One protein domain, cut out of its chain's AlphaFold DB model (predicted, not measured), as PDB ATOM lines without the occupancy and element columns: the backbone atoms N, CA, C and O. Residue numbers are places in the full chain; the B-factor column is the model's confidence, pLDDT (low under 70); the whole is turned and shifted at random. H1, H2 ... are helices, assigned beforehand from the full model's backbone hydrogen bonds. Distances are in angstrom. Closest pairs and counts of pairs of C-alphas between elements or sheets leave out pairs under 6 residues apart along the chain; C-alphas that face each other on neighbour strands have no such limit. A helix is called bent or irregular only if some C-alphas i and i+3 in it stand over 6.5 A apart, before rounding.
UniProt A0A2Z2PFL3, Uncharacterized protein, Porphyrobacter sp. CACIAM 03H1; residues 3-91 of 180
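This is residues 3 to 91 of the 180 residues of an uncharacterized protein of Porphyrobacter sp. CACIAM 03H1 (UniProt A0A2Z2PFL3). One long helix, H3, makes the long axis of this model; the short helix H1 packs on its middle part, and the short helix H2 lies by its first end. Between H1 and H2 the chain swings out to one side in a wide loop, of which residues 30 to 35 stick out, then runs nearly straight alongside H3, with residues 39 to 47 next to it, before the chain turns back through H2 into H3. The printed part has 89 residues with three named helices in the order H1, H2, H3 and no named strand; the class is all helix, though 43 of the 89 residues, under half, are in named elements. The whole is elongated, spanning 56 by 34 by 21 A along its three main axes, and only just loose, close to extended, with a radius of gyration of the C-alphas of 18.1 A.

H1, residues 3 to 8, touches H3, residues 58 to 89, and of H3 residues 68 to 75 alone touch H1. The closest C-alphas of the two helices are those of Ala 6 and Ala 72, 6.0 A apart. They run the same way at a steep tilt of 36 degrees, only just steep. In the stretch after H1, residues 19 to 20 pair with residues 26 to 27, antiparallel, a short pairing outside any named strand. H2, residues 49 to 53, is apart from H1. H2 and H3 are close but not clearly touching; their closest C-alphas are those of Asp 51 and Leu 59, 7.3 A apart. In H1 and H2 every O i to N i+4 pair is within hydrogen-bond range; in H3 it is 26 of 28.

H1 begins at Gln 3, C-alpha at (33.887, -42.646, -6.926), and ends at Ala 8, 8.5 A from first to last C-alpha. H2 runs from Phe 49 to Val 53, 6.5 A. H3 runs from Thr 58, C-alpha at (22.656, -53.411, 6.199), to Gln 89, C-alpha at (58.077, -44.157, -24.294), 47.6 A. H3 is neither bent nor irregular, but only just: C-alphas 62 and 65 are 6.1 A apart.

The two C-alphas farthest apart are those of Glu 54 and Gly 91, 57.7 A. The printed part has no cut. The link from H1 to H2 is long, with 40 residues, and the link from H2 to H3 is tight, with 4. Residues 30 to 35, residues 52 to 58 and residues 81 to 91, of which 81 to 89 belong to H3, stand free. The mean pLDDT of the printed part is 80.5, and residues 21 to 36 are under 70.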
ATOM      1  N   GLN A   3      32.986 -42.529  -5.779       74.25
ATOM      2  CA  GLN A   3      33.887 -42.646  -6.926       74.25
ATOM      3  C   GLN A   3      34.549 -41.313  -7.314       74.25
ATOM      4  O   GLN A   3      35.729 -41.274  -7.654       74.25
ATOM      5  N   GLU A   4      33.818 -40.196  -7.242       80.56
ATOM      6  CA  GLU A   4      34.378 -38.874  -7.561       80.56
ATOM      7  C   GLU A   4      35.459 -38.471  -6.560       80.56
ATOM      8  O   GLU A   4      36.464 -37.890  -6.966       80.56
ATOM      9  N   ARG A   5      35.271 -38.811  -5.276       81.38
ATOM     10  CA  ARG A   5      36.277 -38.594  -4.228       81.38
ATOM     11  C   ARG A   5      37.510 -39.460  -4.454       81.38
ATOM     12  O   ARG A   5      38.616 -38.936  -4.403       81.38
ATOM     13  N   ALA A   6      37.320 -40.746  -4.755       79.75
ATOM     14  CA  ALA A   6      38.425 -41.658  -5.046       79.75
ATOM     15  C   ALA A   6      39.249 -41.187  -6.255       79.75
ATOM     16  O   ALA A   6      40.473 -41.167  -6.197       79.75
ATOM     17  N   ARG A   7      38.591 -40.728  -7.328       84.81
ATOM     18  CA  ARG A   7      39.270 -40.165  -8.505       84.81
ATOM     19  C   ARG A   7      40.006 -38.862  -8.192       84.81
ATOM     20  O   ARG A   7      41.111 -38.665  -8.686       84.81
ATOM     21  N   ALA A   8      39.392 -37.968  -7.415       86.12
ATOM     22  CA  ALA A   8      39.955 -36.650  -7.112       86.12
ATOM     23  C   ALA A   8      41.302 -36.719  -6.371       86.12
ATOM     24  O   ALA A   8      42.052 -35.750  -6.415       86.12
ATOM     25  N   ALA A   9      41.621 -37.856  -5.744       83.12
ATOM     26  CA  ALA A   9      42.932 -38.114  -5.150       83.12
ATOM     27  C   ALA A   9      44.068 -38.251  -6.185       83.12
ATOM     28  O   ALA A   9      45.227 -38.094  -5.824       83.12
ATOM     29  N   TYR A  10      43.746 -38.538  -7.452       83.88
ATOM     30  CA  TYR A  10      44.735 -38.777  -8.513       83.88
ATOM     31  C   TYR A  10      44.640 -37.773  -9.665       83.88
ATOM     32  O   TYR A  10      45.638 -37.469 -10.305       83.88
ATOM     33  N   VAL A  11      43.437 -37.274  -9.972       84.25
ATOM     34  CA  VAL A  11      43.209 -36.365 -11.103       84.25
ATOM     35  C   VAL A  11      42.381 -35.171 -10.653       84.25
ATOM     36  O   VAL A  11      41.280 -35.325 -10.115       84.25
ATOM     37  N   SER A  12      42.888 -33.968 -10.936       83.06
ATOM     38  CA  SER A  12      42.175 -32.719 -10.664       83.06
ATOM     39  C   SER A  12      40.797 -32.709 -11.339       83.06
ATOM     40  O   SER A  12      40.693 -33.059 -12.519       83.06
ATOM     41  N   PRO A  13      39.738 -32.226 -10.662       82.94
ATOM     42  CA  PRO A  13      38.416 -32.070 -11.265       82.94
ATOM     43  C   PRO A  13      38.400 -31.205 -12.533       82.94
ATOM     44  O   PRO A  13      37.505 -31.332 -13.363       82.94
ATOM     45  N   HIS A  14      39.395 -30.332 -12.690       79.00
ATOM     46  CA  HIS A  14      39.539 -29.464 -13.854       79.00
ATOM     47  C   HIS A  14      40.151 -30.174 -15.069       79.00
ATOM     48  O   HIS A  14      40.061 -29.647 -16.172       79.00
ATOM     49  N   ASN A  15      40.744 -31.358 -14.886       77.88
ATOM     50  CA  ASN A  15      41.377 -32.150 -15.941       77.88
ATOM     51  C   ASN A  15      40.515 -33.361 -16.344       77.88
ATOM     52  O   ASN A  15      41.013 -34.452 -16.611       77.88
ATOM     53  N   ILE A  16      39.190 -33.193 -16.323       79.56
ATOM     54  CA  ILE A  16      38.247 -34.243 -16.709       79.56
ATOM     55  C   ILE A  16      37.756 -33.959 -18.119       79.56
ATOM     56  O   ILE A  16      36.977 -33.031 -18.347       79.56
ATOM     57  N   MET A  17      38.153 -34.814 -19.053       77.44
ATOM     58  CA  MET A  17      37.556 -34.827 -20.377       77.44
ATOM     59  C   MET A  17      36.196 -35.524 -20.316       77.44
ATOM     60  O   MET A  17      36.071 -36.641 -19.812       77.44
ATOM     61  N   ARG A  18      35.163 -34.858 -20.832       75.25
ATOM     62  CA  ARG A  18      33.850 -35.470 -21.038       75.25
ATOM     63  C   ARG A  18      33.771 -35.985 -22.466       75.25
ATOM     64  O   ARG A  18      34.116 -35.269 -23.403       75.25
ATOM     65  N   MET A  19      33.302 -37.215 -22.611       72.31
ATOM     66  CA  MET A  19      33.001 -37.813 -23.906       72.31
ATOM     67  C   MET A  19      31.491 -37.799 -24.103       72.31
ATOM     68  O   MET A  19      30.733 -38.042 -23.160       72.31
ATOM     69  N   THR A  20      31.045 -37.509 -25.319       70.25
ATOM     70  CA  THR A  20      29.637 -37.671 -25.688       70.25
ATOM     71  C   THR A  20      29.381 -39.114 -26.097       70.25
ATOM     72  O   THR A  20      30.146 -39.689 -26.867       70.25
ATOM     73  N   HIS A  21      28.293 -39.694 -25.596       64.31
ATOM     74  CA  HIS A  21      27.768 -40.962 -26.099       64.31
ATOM     75  C   HIS A  21      27.016 -40.757 -27.431       64.31
ATOM     76  O   HIS A  21      26.407 -39.704 -27.640       64.31
ATOM     77  N   GLY A  22      27.053 -41.757 -28.317       68.62
ATOM     78  CA  GLY A  22      26.467 -41.733 -29.662       68.62
ATOM     79  C   GLY A  22      26.838 -43.000 -30.444       68.62
ATOM     80  O   GLY A  22      27.060 -44.044 -29.835       68.62
ATOM     81  N   GLN A  23      26.948 -42.924 -31.777       59.59
ATOM     82  CA  GLN A  23      27.454 -44.049 -32.589       59.59
ATOM     83  C   GLN A  23      28.945 -44.348 -32.350       59.59
ATOM     84  O   GLN A  23      29.389 -45.472 -32.566       59.59
ATOM     85  N   SER A  24      29.707 -43.368 -31.866       61.16
ATOM     86  CA  SER A  24      31.077 -43.533 -31.390       61.16
ATOM     87  C   SER A  24      31.286 -42.706 -30.122       61.16
ATOM     88  O   SER A  24      30.658 -41.662 -29.931       61.16
ATOM     89  N   MET A  25      32.152 -43.188 -29.228       65.00
ATOM     90  CA  MET A  25      32.640 -42.381 -28.114       65.00
ATOM     91  C   MET A  25      33.780 -41.511 -28.634       65.00
ATOM     92  O   MET A  25      34.871 -42.011 -28.887       65.00
ATOM     93  N   ALA A  26      33.518 -40.217 -28.803       66.56
ATOM     94  CA  ALA A  26      34.507 -39.253 -29.268       66.56
ATOM     95  C   ALA A  26      34.685 -38.120 -28.241       66.56
ATOM     96  O   ALA A  26      33.719 -37.732 -27.568       66.56
ATOM     97  N   PRO A  27      35.907 -37.581 -28.089       67.19
ATOM     98  CA  PRO A  27      36.117 -36.351 -27.344       67.19
ATOM     99  C   PRO A  27      35.461 -35.173 -28.076       67.19
ATOM    100  O   PRO A  27      35.490 -35.090 -29.300       67.19
ATOM    101  N   ILE A  28      34.865 -34.251 -27.315       62.38
ATOM    102  CA  ILE A  28      34.005 -33.185 -27.861       62.38
ATOM    103  C   ILE A  28      34.799 -32.172 -28.712       62.38
ATOM    104  O   ILE A  28      34.223 -31.516 -29.572       62.38
ATOM    105  N   LEU A  29      36.111 -32.032 -28.494       55.97
ATOM    106  CA  LEU A  29      36.933 -30.990 -29.117       55.97
ATOM    107  C   LEU A  29      38.397 -31.443 -29.228       55.97
ATOM    108  O   LEU A  29      39.161 -31.211 -28.295       55.97
ATOM    109  N   ARG A  30      38.789 -32.090 -30.335       54.25
ATOM    110  CA  ARG A  30      40.155 -32.052 -30.911       54.25
ATOM    111  C   ARG A  30      40.203 -32.892 -32.190       54.25
ATOM    112  O   ARG A  30      40.135 -34.116 -32.126       54.25
ATOM    113  N   GLU A  31      40.383 -32.238 -33.339       49.09
ATOM    114  CA  GLU A  31      41.069 -32.881 -34.462       49.09
ATOM    115  C   GLU A  31      42.443 -33.297 -33.922       49.09
ATOM    116  O   GLU A  31      43.183 -32.446 -33.430       49.09
ATOM    117  N   ASN A  32      42.756 -34.595 -33.933       54.25
ATOM    118  CA  ASN A  32      44.004 -35.172 -33.412       54.25
ATOM    119  C   ASN A  32      44.058 -35.442 -31.886       54.25
ATOM    120  O   ASN A  32      45.058 -35.171 -31.224       54.25
ATOM    121  N   SER A  33      42.998 -36.008 -31.299       55.16
ATOM    122  CA  SER A  33      42.943 -36.355 -29.865       55.16
ATOM    123  C   SER A  33      43.820 -37.542 -29.416       55.16
ATOM    124  O   SER A  33      43.705 -37.958 -28.266       55.16
ATOM    125  N   GLY A  34      44.691 -38.078 -30.277       58.75
ATOM    126  CA  GLY A  34      45.428 -39.317 -30.008       58.75
ATOM    127  C   GLY A  34      44.515 -40.545 -29.912       58.75
ATOM    128  O   GLY A  34      43.288 -40.434 -30.015       58.75
ATOM    129  N   ASP A  35      45.120 -41.719 -29.724       61.81
ATOM    130  CA  ASP A  35      44.378 -42.954 -29.461       61.81
ATOM    131  C   ASP A  35      43.752 -42.892 -28.062       61.81
ATOM    132  O   ASP A  35      44.443 -42.785 -27.049       61.81
ATOM    133  N   VAL A  36      42.420 -42.952 -28.005       66.12
ATOM    134  CA  VAL A  36      41.667 -43.008 -26.747       66.12
ATOM    135  C   VAL A  36      41.333 -44.467 -26.457       66.12
ATOM    136  O   VAL A  36      40.446 -45.043 -27.086       66.12
ATOM    137  N   SER A  37      42.020 -45.069 -25.484       70.19
ATOM    138  CA  SER A  37      41.686 -46.402 -24.979       70.19
ATOM    139  C   SER A  37      40.700 -46.316 -23.811       70.19
ATOM    140  O   SER A  37      40.825 -45.488 -22.907       70.19
ATOM    141  N   ILE A  38      39.696 -47.194 -23.817       76.62
ATOM    142  CA  ILE A  38      38.743 -47.329 -22.711       76.62
ATOM    143  C   ILE A  38      39.108 -48.577 -21.917       76.62
ATOM    144  O   ILE A  38      39.092 -49.688 -22.445       76.62
ATOM    145  N   HIS A  39      39.386 -48.391 -20.629       81.19
ATOM    146  CA  HIS A  39      39.659 -49.485 -19.703       81.19
ATOM    147  C   HIS A  39      38.428 -49.743 -18.834       81.19
ATOM    148  O   HIS A  39      37.894 -48.834 -18.195       81.19
ATOM    149  N   ARG A  40      37.966 -50.997 -18.808       83.31
ATOM    150  CA  ARG A  40      36.867 -51.414 -17.935       83.31
ATOM    151  C   ARG A  40      37.383 -51.551 -16.504       83.31
ATOM    152  O   ARG A  40      38.339 -52.277 -16.264       83.31
ATOM    153  N   ILE A  41      36.704 -50.891 -15.570       85.81
ATOM    154  CA  ILE A  41      36.874 -51.088 -14.127       85.81
ATOM    155  C   ILE A  41      35.605 -51.762 -13.619       85.81
ATOM    156  O   ILE A  41      34.502 -51.259 -13.847       85.81
ATOM    157  N   SER A  42      35.746 -52.902 -12.954       86.00
ATOM    158  CA  SER A  42      34.612 -53.637 -12.390       86.00
ATOM    159  C   SER A  42      35.017 -54.365 -11.123       86.00
ATOM    160  O   SER A  42      36.108 -54.918 -11.057       86.00
ATOM    161  N   SER A  43      34.129 -54.396 -10.137       86.88
ATOM    162  CA  SER A  43      34.287 -55.197  -8.925       86.88
ATOM    163  C   SER A  43      33.100 -56.147  -8.807       86.88
ATOM    164  O   SER A  43      31.989 -55.829  -9.241       86.88
ATOM    165  N   GLU A  44      33.367 -57.324  -8.261       84.62
ATOM    166  CA  GLU A  44      32.380 -58.344  -7.948       84.62
ATOM    167  C   GLU A  44      32.397 -58.551  -6.437       84.62
ATOM    168  O   GLU A  44      33.458 -58.547  -5.814       84.62
ATOM    169  N   TRP A  45      31.227 -58.750  -5.839       82.12
ATOM    170  CA  TRP A  45      31.127 -59.162  -4.445       82.12
ATOM    171  C   TRP A  45      30.303 -60.436  -4.332       82.12
ATOM    172  O   TRP A  45      29.504 -60.766  -5.212       82.12
ATOM    173  N   LEU A  46      30.442 -61.115  -3.197       84.00
ATOM    174  CA  LEU A  46      29.627 -62.267  -2.842       84.00
ATOM    175  C   LEU A  46      28.690 -61.895  -1.696       84.00
ATOM    176  O   LEU A  46      29.123 -61.350  -0.684       84.00
ATOM    177  N   ILE A  47      27.406 -62.211  -1.862       83.81
ATOM    178  CA  ILE A  47      26.390 -62.062  -0.819       83.81
ATOM    179  C   ILE A  47      26.153 -63.442  -0.200       83.81
ATOM    180  O   ILE A  47      25.674 -64.338  -0.905       83.81
ATOM    181  N   PRO A  48      26.475 -63.655   1.087       86.94
ATOM    182  CA  PRO A  48      26.161 -64.906   1.759       86.94
ATOM    183  C   PRO A  48      24.648 -65.144   1.801       86.94
ATOM    184  O   PRO A  48      23.873 -64.261   2.158       86.94
ATOM    185  N   PHE A  49      24.213 -66.369   1.493       88.31
ATOM    186  CA  PHE A  49      22.786 -66.718   1.503       88.31
ATOM    187  C   PHE A  49      22.130 -66.508   2.877       88.31
ATOM    188  O   PHE A  49      20.972 -66.109   2.956       88.31
ATOM    189  N   LYS A  50      22.884 -66.732   3.960       90.38
ATOM    190  CA  LYS A  50      22.424 -66.515   5.337       90.38
ATOM    191  C   LYS A  50      21.901 -65.088   5.549       90.38
ATOM    192  O   LYS A  50      20.823 -64.914   6.107       90.38
ATOM    193  N   ASP A  51      22.617 -64.098   5.029       85.50
ATOM    194  CA  ASP A  51      22.292 -62.684   5.217       85.50
ATOM    195  C   ASP A  51      21.009 -62.287   4.455       85.50
ATOM    196  O   ASP A  51      20.275 -61.392   4.874       85.50
ATOM    197  N   LEU A  52      20.690 -63.001   3.364       85.19
ATOM    198  CA  LEU A  52      19.424 -62.848   2.638       85.19
ATOM    199  C   LEU A  52      18.244 -63.410   3.435       85.19
ATOM    200  O   LEU A  52      17.184 -62.789   3.488       85.19
ATOM    201  N   VAL A  53      18.424 -64.575   4.064       90.94
ATOM    202  CA  VAL A  53      17.387 -65.216   4.891       90.94
ATOM    203  C   VAL A  53      17.053 -64.358   6.113       90.94
ATOM    204  O   VAL A  53      15.891 -64.263   6.503       90.94
ATOM    205  N   GLU A  54      18.055 -63.691   6.685       92.56
ATOM    206  CA  GLU A  54      17.903 -62.796   7.836       92.56
ATOM    207  C   GLU A  54      17.311 -61.417   7.467       92.56
ATOM    208  O   GLU A  54      17.056 -60.606   8.354       92.56
ATOM    209  N   ASN A  55      17.015 -61.163   6.182       86.94
ATOM    210  CA  ASN A  55      16.537 -59.876   5.653       86.94
ATOM    211  C   ASN A  55      17.427 -58.690   6.072       86.94
ATOM    212  O   ASN A  55      16.940 -57.586   6.338       86.94
ATOM    213  N   ASP A  56      18.740 -58.910   6.133       86.00
ATOM    214  CA  ASP A  56      19.672 -57.904   6.620       86.00
ATOM    215  C   ASP A  56      19.966 -56.844   5.544       86.00
ATOM    216  O   ASP A  56      20.894 -56.946   4.740       86.00
ATOM    217  N   LEU A  57      19.179 -55.765   5.550       83.00
ATOM    218  CA  LEU A  57      19.345 -54.631   4.634       83.00
ATOM    219  C   LEU A  57      20.671 -53.877   4.829       83.00
ATOM    220  O   LEU A  57      21.102 -53.148   3.931       83.00
ATOM    221  N   THR A  58      21.352 -54.050   5.967       86.38
ATOM    222  CA  THR A  58      22.656 -53.411   6.199       86.38
ATOM    223  C   THR A  58      23.754 -54.013   5.318       86.38
ATOM    224  O   THR A  58      24.820 -53.411   5.165       86.38
ATOM    225  N   LEU A  59      23.500 -55.173   4.701       83.94
ATOM    226  CA  LEU A  59      24.397 -55.805   3.740       83.94
ATOM    227  C   LEU A  59      24.686 -54.903   2.532       83.94
ATOM    228  O   LEU A  59      25.832 -54.832   2.106       83.94
ATOM    229  N   ILE A  60      23.696 -54.144   2.045       81.38
ATOM    230  CA  ILE A  60      23.872 -53.215   0.913       81.38
ATOM    231  C   ILE A  60      24.896 -52.128   1.262       81.38
ATOM    232  O   ILE A  60      25.778 -51.808   0.473       81.38
ATOM    233  N   GLY A  61      24.803 -51.555   2.465       82.12
ATOM    234  CA  GLY A  61      25.753 -50.538   2.918       82.12
ATOM    235  C   GLY A  61      27.159 -51.106   3.112       82.12
ATOM    236  O   GLY A  61      28.139 -50.492   2.692       82.12
ATOM    237  N   ARG A  62      27.252 -52.303   3.706       84.12
ATOM    238  CA  ARG A  62      28.525 -52.999   3.944       84.12
ATOM    239  C   ARG A  62      29.212 -53.434   2.655       84.12
ATOM    240  O   ARG A  62      30.436 -53.449   2.617       84.12
ATOM    241  N   SER A  63      28.454 -53.751   1.611       81.38
ATOM    242  CA  SER A  63      29.001 -54.222   0.342       81.38
ATOM    243  C   SER A  63      29.502 -53.071  -0.547       81.38
ATOM    244  O   SER A  63      30.456 -53.240  -1.304       81.38
ATOM    245  N   LEU A  64      28.946 -51.861  -0.414       82.88
ATOM    246  CA  LEU A  64      29.385 -50.689  -1.190       82.88
ATOM    247  C   LEU A  64      30.839 -50.272  -0.928       82.88
ATOM    248  O   LEU A  64      31.507 -49.798  -1.848       82.88
ATOM    249  N   VAL A  65      31.331 -50.433   0.301       84.88
ATOM    250  CA  VAL A  65      32.708 -50.068   0.676       84.88
ATOM    251  C   VAL A  65      33.753 -50.909  -0.075       84.88
ATOM    252  O   VAL A  65      34.537 -50.306  -0.811       84.88
ATOM    253  N   PRO A  66      33.754 -52.257   0.008       85.75
ATOM    254  CA  PRO A  66      34.746 -53.078  -0.684       85.75
ATOM    255  C   PRO A  66      34.672 -52.939  -2.209       85.75
ATOM    256  O   PRO A  66      35.712 -52.878  -2.858       85.75
ATOM    257  N   VAL A  67      33.474 -52.775  -2.794       87.62
ATOM    258  CA  VAL A  67      33.358 -52.484  -4.237       87.62
ATOM    259  C   VAL A  67      34.044 -51.173  -4.599       87.62
ATOM    260  O   VAL A  67      34.784 -51.113  -5.580       87.62
ATOM    261  N   ASN A  68      33.834 -50.118  -3.813       86.62
ATOM    262  CA  ASN A  68      34.485 -48.842  -4.072       86.62
ATOM    263  C   ASN A  68      36.010 -48.928  -3.891       86.62
ATOM    264  O   ASN A  68      36.740 -48.330  -4.678       86.62
ATOM    265  N   GLU A  69      36.497 -49.665  -2.893       88.31
ATOM    266  CA  GLU A  69      37.933 -49.886  -2.677       88.31
ATOM    267  C   GLU A  69      38.580 -50.645  -3.839       88.31
ATOM    268  O   GLU A  69      39.625 -50.228  -4.339       88.31
ATOM    269  N   ASP A  70      37.943 -51.710  -4.326       89.31
ATOM    270  CA  ASP A  70      38.431 -52.471  -5.477       89.31
ATOM    271  C   ASP A  70      38.425 -51.637  -6.760       89.31
ATOM    272  O   ASP A  70      39.405 -51.641  -7.512       89.31
ATOM    273  N   MET A  71      37.351 -50.879  -7.000       89.25
ATOM    274  CA  MET A  71      37.274 -49.970  -8.144       89.25
ATOM    275  C   MET A  71      38.332 -48.864  -8.061       89.25
ATOM    276  O   MET A  71      38.955 -48.538  -9.071       89.25
ATOM    277  N   ALA A  72      38.569 -48.298  -6.873       88.62
ATOM    278  CA  ALA A  72      39.599 -47.284  -6.658       88.62
ATOM    279  C   ALA A  72      41.010 -47.850  -6.873       88.62
ATOM    280  O   ALA A  72      41.847 -47.188  -7.490       88.62
ATOM    281  N   ARG A  73      41.265 -49.087  -6.430       89.81
ATOM    282  CA  ARG A  73      42.536 -49.791  -6.647       89.81
ATOM    283  C   ARG A  73      42.804 -50.014  -8.134       89.81
ATOM    284  O   ARG A  73      43.881 -49.667  -8.612       89.81
ATOM    285  N   GLN A  74      41.820 -50.532  -8.871       90.81
ATOM    286  CA  GLN A  74      41.929 -50.730 -10.322       90.81
ATOM    287  C   GLN A  74      42.119 -49.405 -11.065       90.81
ATOM    288  O   GLN A  74      42.915 -49.321 -11.998       90.81
ATOM    289  N   PHE A  75      41.420 -48.349 -10.638       89.44
ATOM    290  CA  PHE A  75      41.600 -47.014 -11.203       89.44
ATOM    291  C   PHE A  75      43.040 -46.519 -11.031       89.44
ATOM    292  O   PHE A  75      43.658 -46.102 -12.008       89.44
ATOM    293  N   ALA A  76      43.592 -46.612  -9.819       89.25
ATOM    294  CA  ALA A  76      44.966 -46.207  -9.535       89.25
ATOM    295  C   ALA A  76      45.984 -47.002 -10.370       89.25
ATOM    296  O   ALA A  76      46.861 -46.408 -10.991       89.25
ATOM    297  N   GLN A  77      45.829 -48.328 -10.452       90.00
ATOM    298  CA  GLN A  77      46.692 -49.189 -11.269       90.00
ATOM    299  C   GLN A  77      46.682 -48.785 -12.745       90.00
ATOM    300  O   GLN A  77      47.742 -48.670 -13.356       90.00
ATOM    301  N   ASN A  78      45.500 -48.514 -13.305       89.81
ATOM    302  CA  ASN A  78      45.378 -48.081 -14.694       89.81
ATOM    303  C   ASN A  78      46.040 -46.716 -14.927       89.81
ATOM    304  O   ASN A  78      46.778 -46.563 -15.896       89.81
ATOM    305  N   ILE A  79      45.815 -45.734 -14.046       89.50
ATOM    306  CA  ILE A  79      46.423 -44.401 -14.177       89.50
ATOM    307  C   ILE A  79      47.949 -44.490 -14.128       89.50
ATOM    308  O   ILE A  79      48.610 -43.982 -15.031       89.50
ATOM    309  N   TYR A  80      48.512 -45.163 -13.122       90.56
ATOM    310  CA  TYR A  80      49.965 -45.295 -13.015       90.56
ATOM    311  C   TYR A  80      50.560 -46.118 -14.159       90.56
ATOM    312  O   TYR A  80      51.631 -45.771 -14.643       90.56
ATOM    313  N   GLY A  81      49.863 -47.152 -14.640       89.62
ATOM    314  CA  GLY A  81      50.304 -47.934 -15.795       89.62
ATOM    315  C   GLY A  81      50.371 -47.104 -17.078       89.62
ATOM    316  O   GLY A  81      51.376 -47.146 -17.782       89.62
ATOM    317  N   VAL A  82      49.340 -46.302 -17.362       88.56
ATOM    318  CA  VAL A  82      49.306 -45.435 -18.552       88.56
ATOM    319  C   VAL A  82      50.354 -44.326 -18.462       88.56
ATOM    320  O   VAL A  82      51.084 -44.096 -19.424       88.56
ATOM    321  N   VAL A  83      50.457 -43.650 -17.312       88.12
ATOM    322  CA  VAL A  83      51.455 -42.587 -17.106       88.12
ATOM    323  C   VAL A  83      52.875 -43.152 -17.168       88.12
ATOM    324  O   VAL A  83      53.731 -42.550 -17.808       88.12
ATOM    325  N   GLY A  84      53.115 -44.317 -16.560       89.19
ATOM    326  CA  GLY A  84      54.403 -45.007 -16.596       89.19
ATOM    327  C   GLY A  84      54.812 -45.394 -18.015       89.19
ATOM    328  O   GLY A  84      55.897 -45.026 -18.453       89.19
ATOM    329  N   ALA A  85      53.914 -46.025 -18.776       88.56
ATOM    330  CA  ALA A  85      54.175 -46.393 -20.168       88.56
ATOM    331  C   ALA A  85      54.463 -45.166 -21.051       88.56
ATOM    332  O   ALA A  85      55.380 -45.186 -21.871       88.56
ATOM    333  N   ALA A  86      53.716 -44.074 -20.861       88.19
ATOM    334  CA  ALA A  86      53.962 -42.823 -21.572       88.19
ATOM    335  C   ALA A  86      55.321 -42.203 -21.202       88.19
ATOM    336  O   ALA A  86      56.027 -41.716 -22.083       88.19
ATOM    337  N   ALA A  87      55.707 -42.241 -19.922       89.06
ATOM    338  CA  ALA A  87      57.003 -41.753 -19.455       89.06
ATOM    339  C   ALA A  87      58.167 -42.592 -20.011       89.06
ATOM    340  O   ALA A  87      59.144 -42.022 -20.497       89.06
ATOM    341  N   GLU A  88      58.041 -43.921 -20.017       90.31
ATOM    342  CA  GLU A  88      59.007 -44.844 -20.629       90.31
ATOM    343  C   GLU A  88      59.173 -44.578 -22.127       90.31
ATOM    344  O   GLU A  88      60.298 -44.478 -22.618       90.31
ATOM    345  N   GLN A  89      58.066 -44.385 -22.849       89.88
ATOM    346  CA  GLN A  89      58.077 -44.157 -24.294       89.88
ATOM    347  C   GLN A  89      58.885 -42.916 -24.697       89.88
ATOM    348  O   GLN A  89      59.557 -42.926 -25.728       89.88
ATOM    349  N   VAL A  90      58.815 -41.844 -23.906       88.94
ATOM    350  CA  VAL A  90      59.540 -40.590 -24.180       88.94
ATOM    351  C   VAL A  90      60.889 -40.506 -23.458       88.94
ATOM    352  O   VAL A  90      61.552 -39.474 -23.524       88.94
ATOM    353  N   GLY A  91      61.304 -41.568 -22.757       87.81
ATOM    354  CA  GLY A  91      62.551 -41.600 -21.987       87.81
ATOM    355  C   GLY A  91      62.545 -40.709 -20.738       87.81
ATOM    356  O   GLY A  91      63.606 -40.401 -20.193       87.81
TER     357      GLY A  91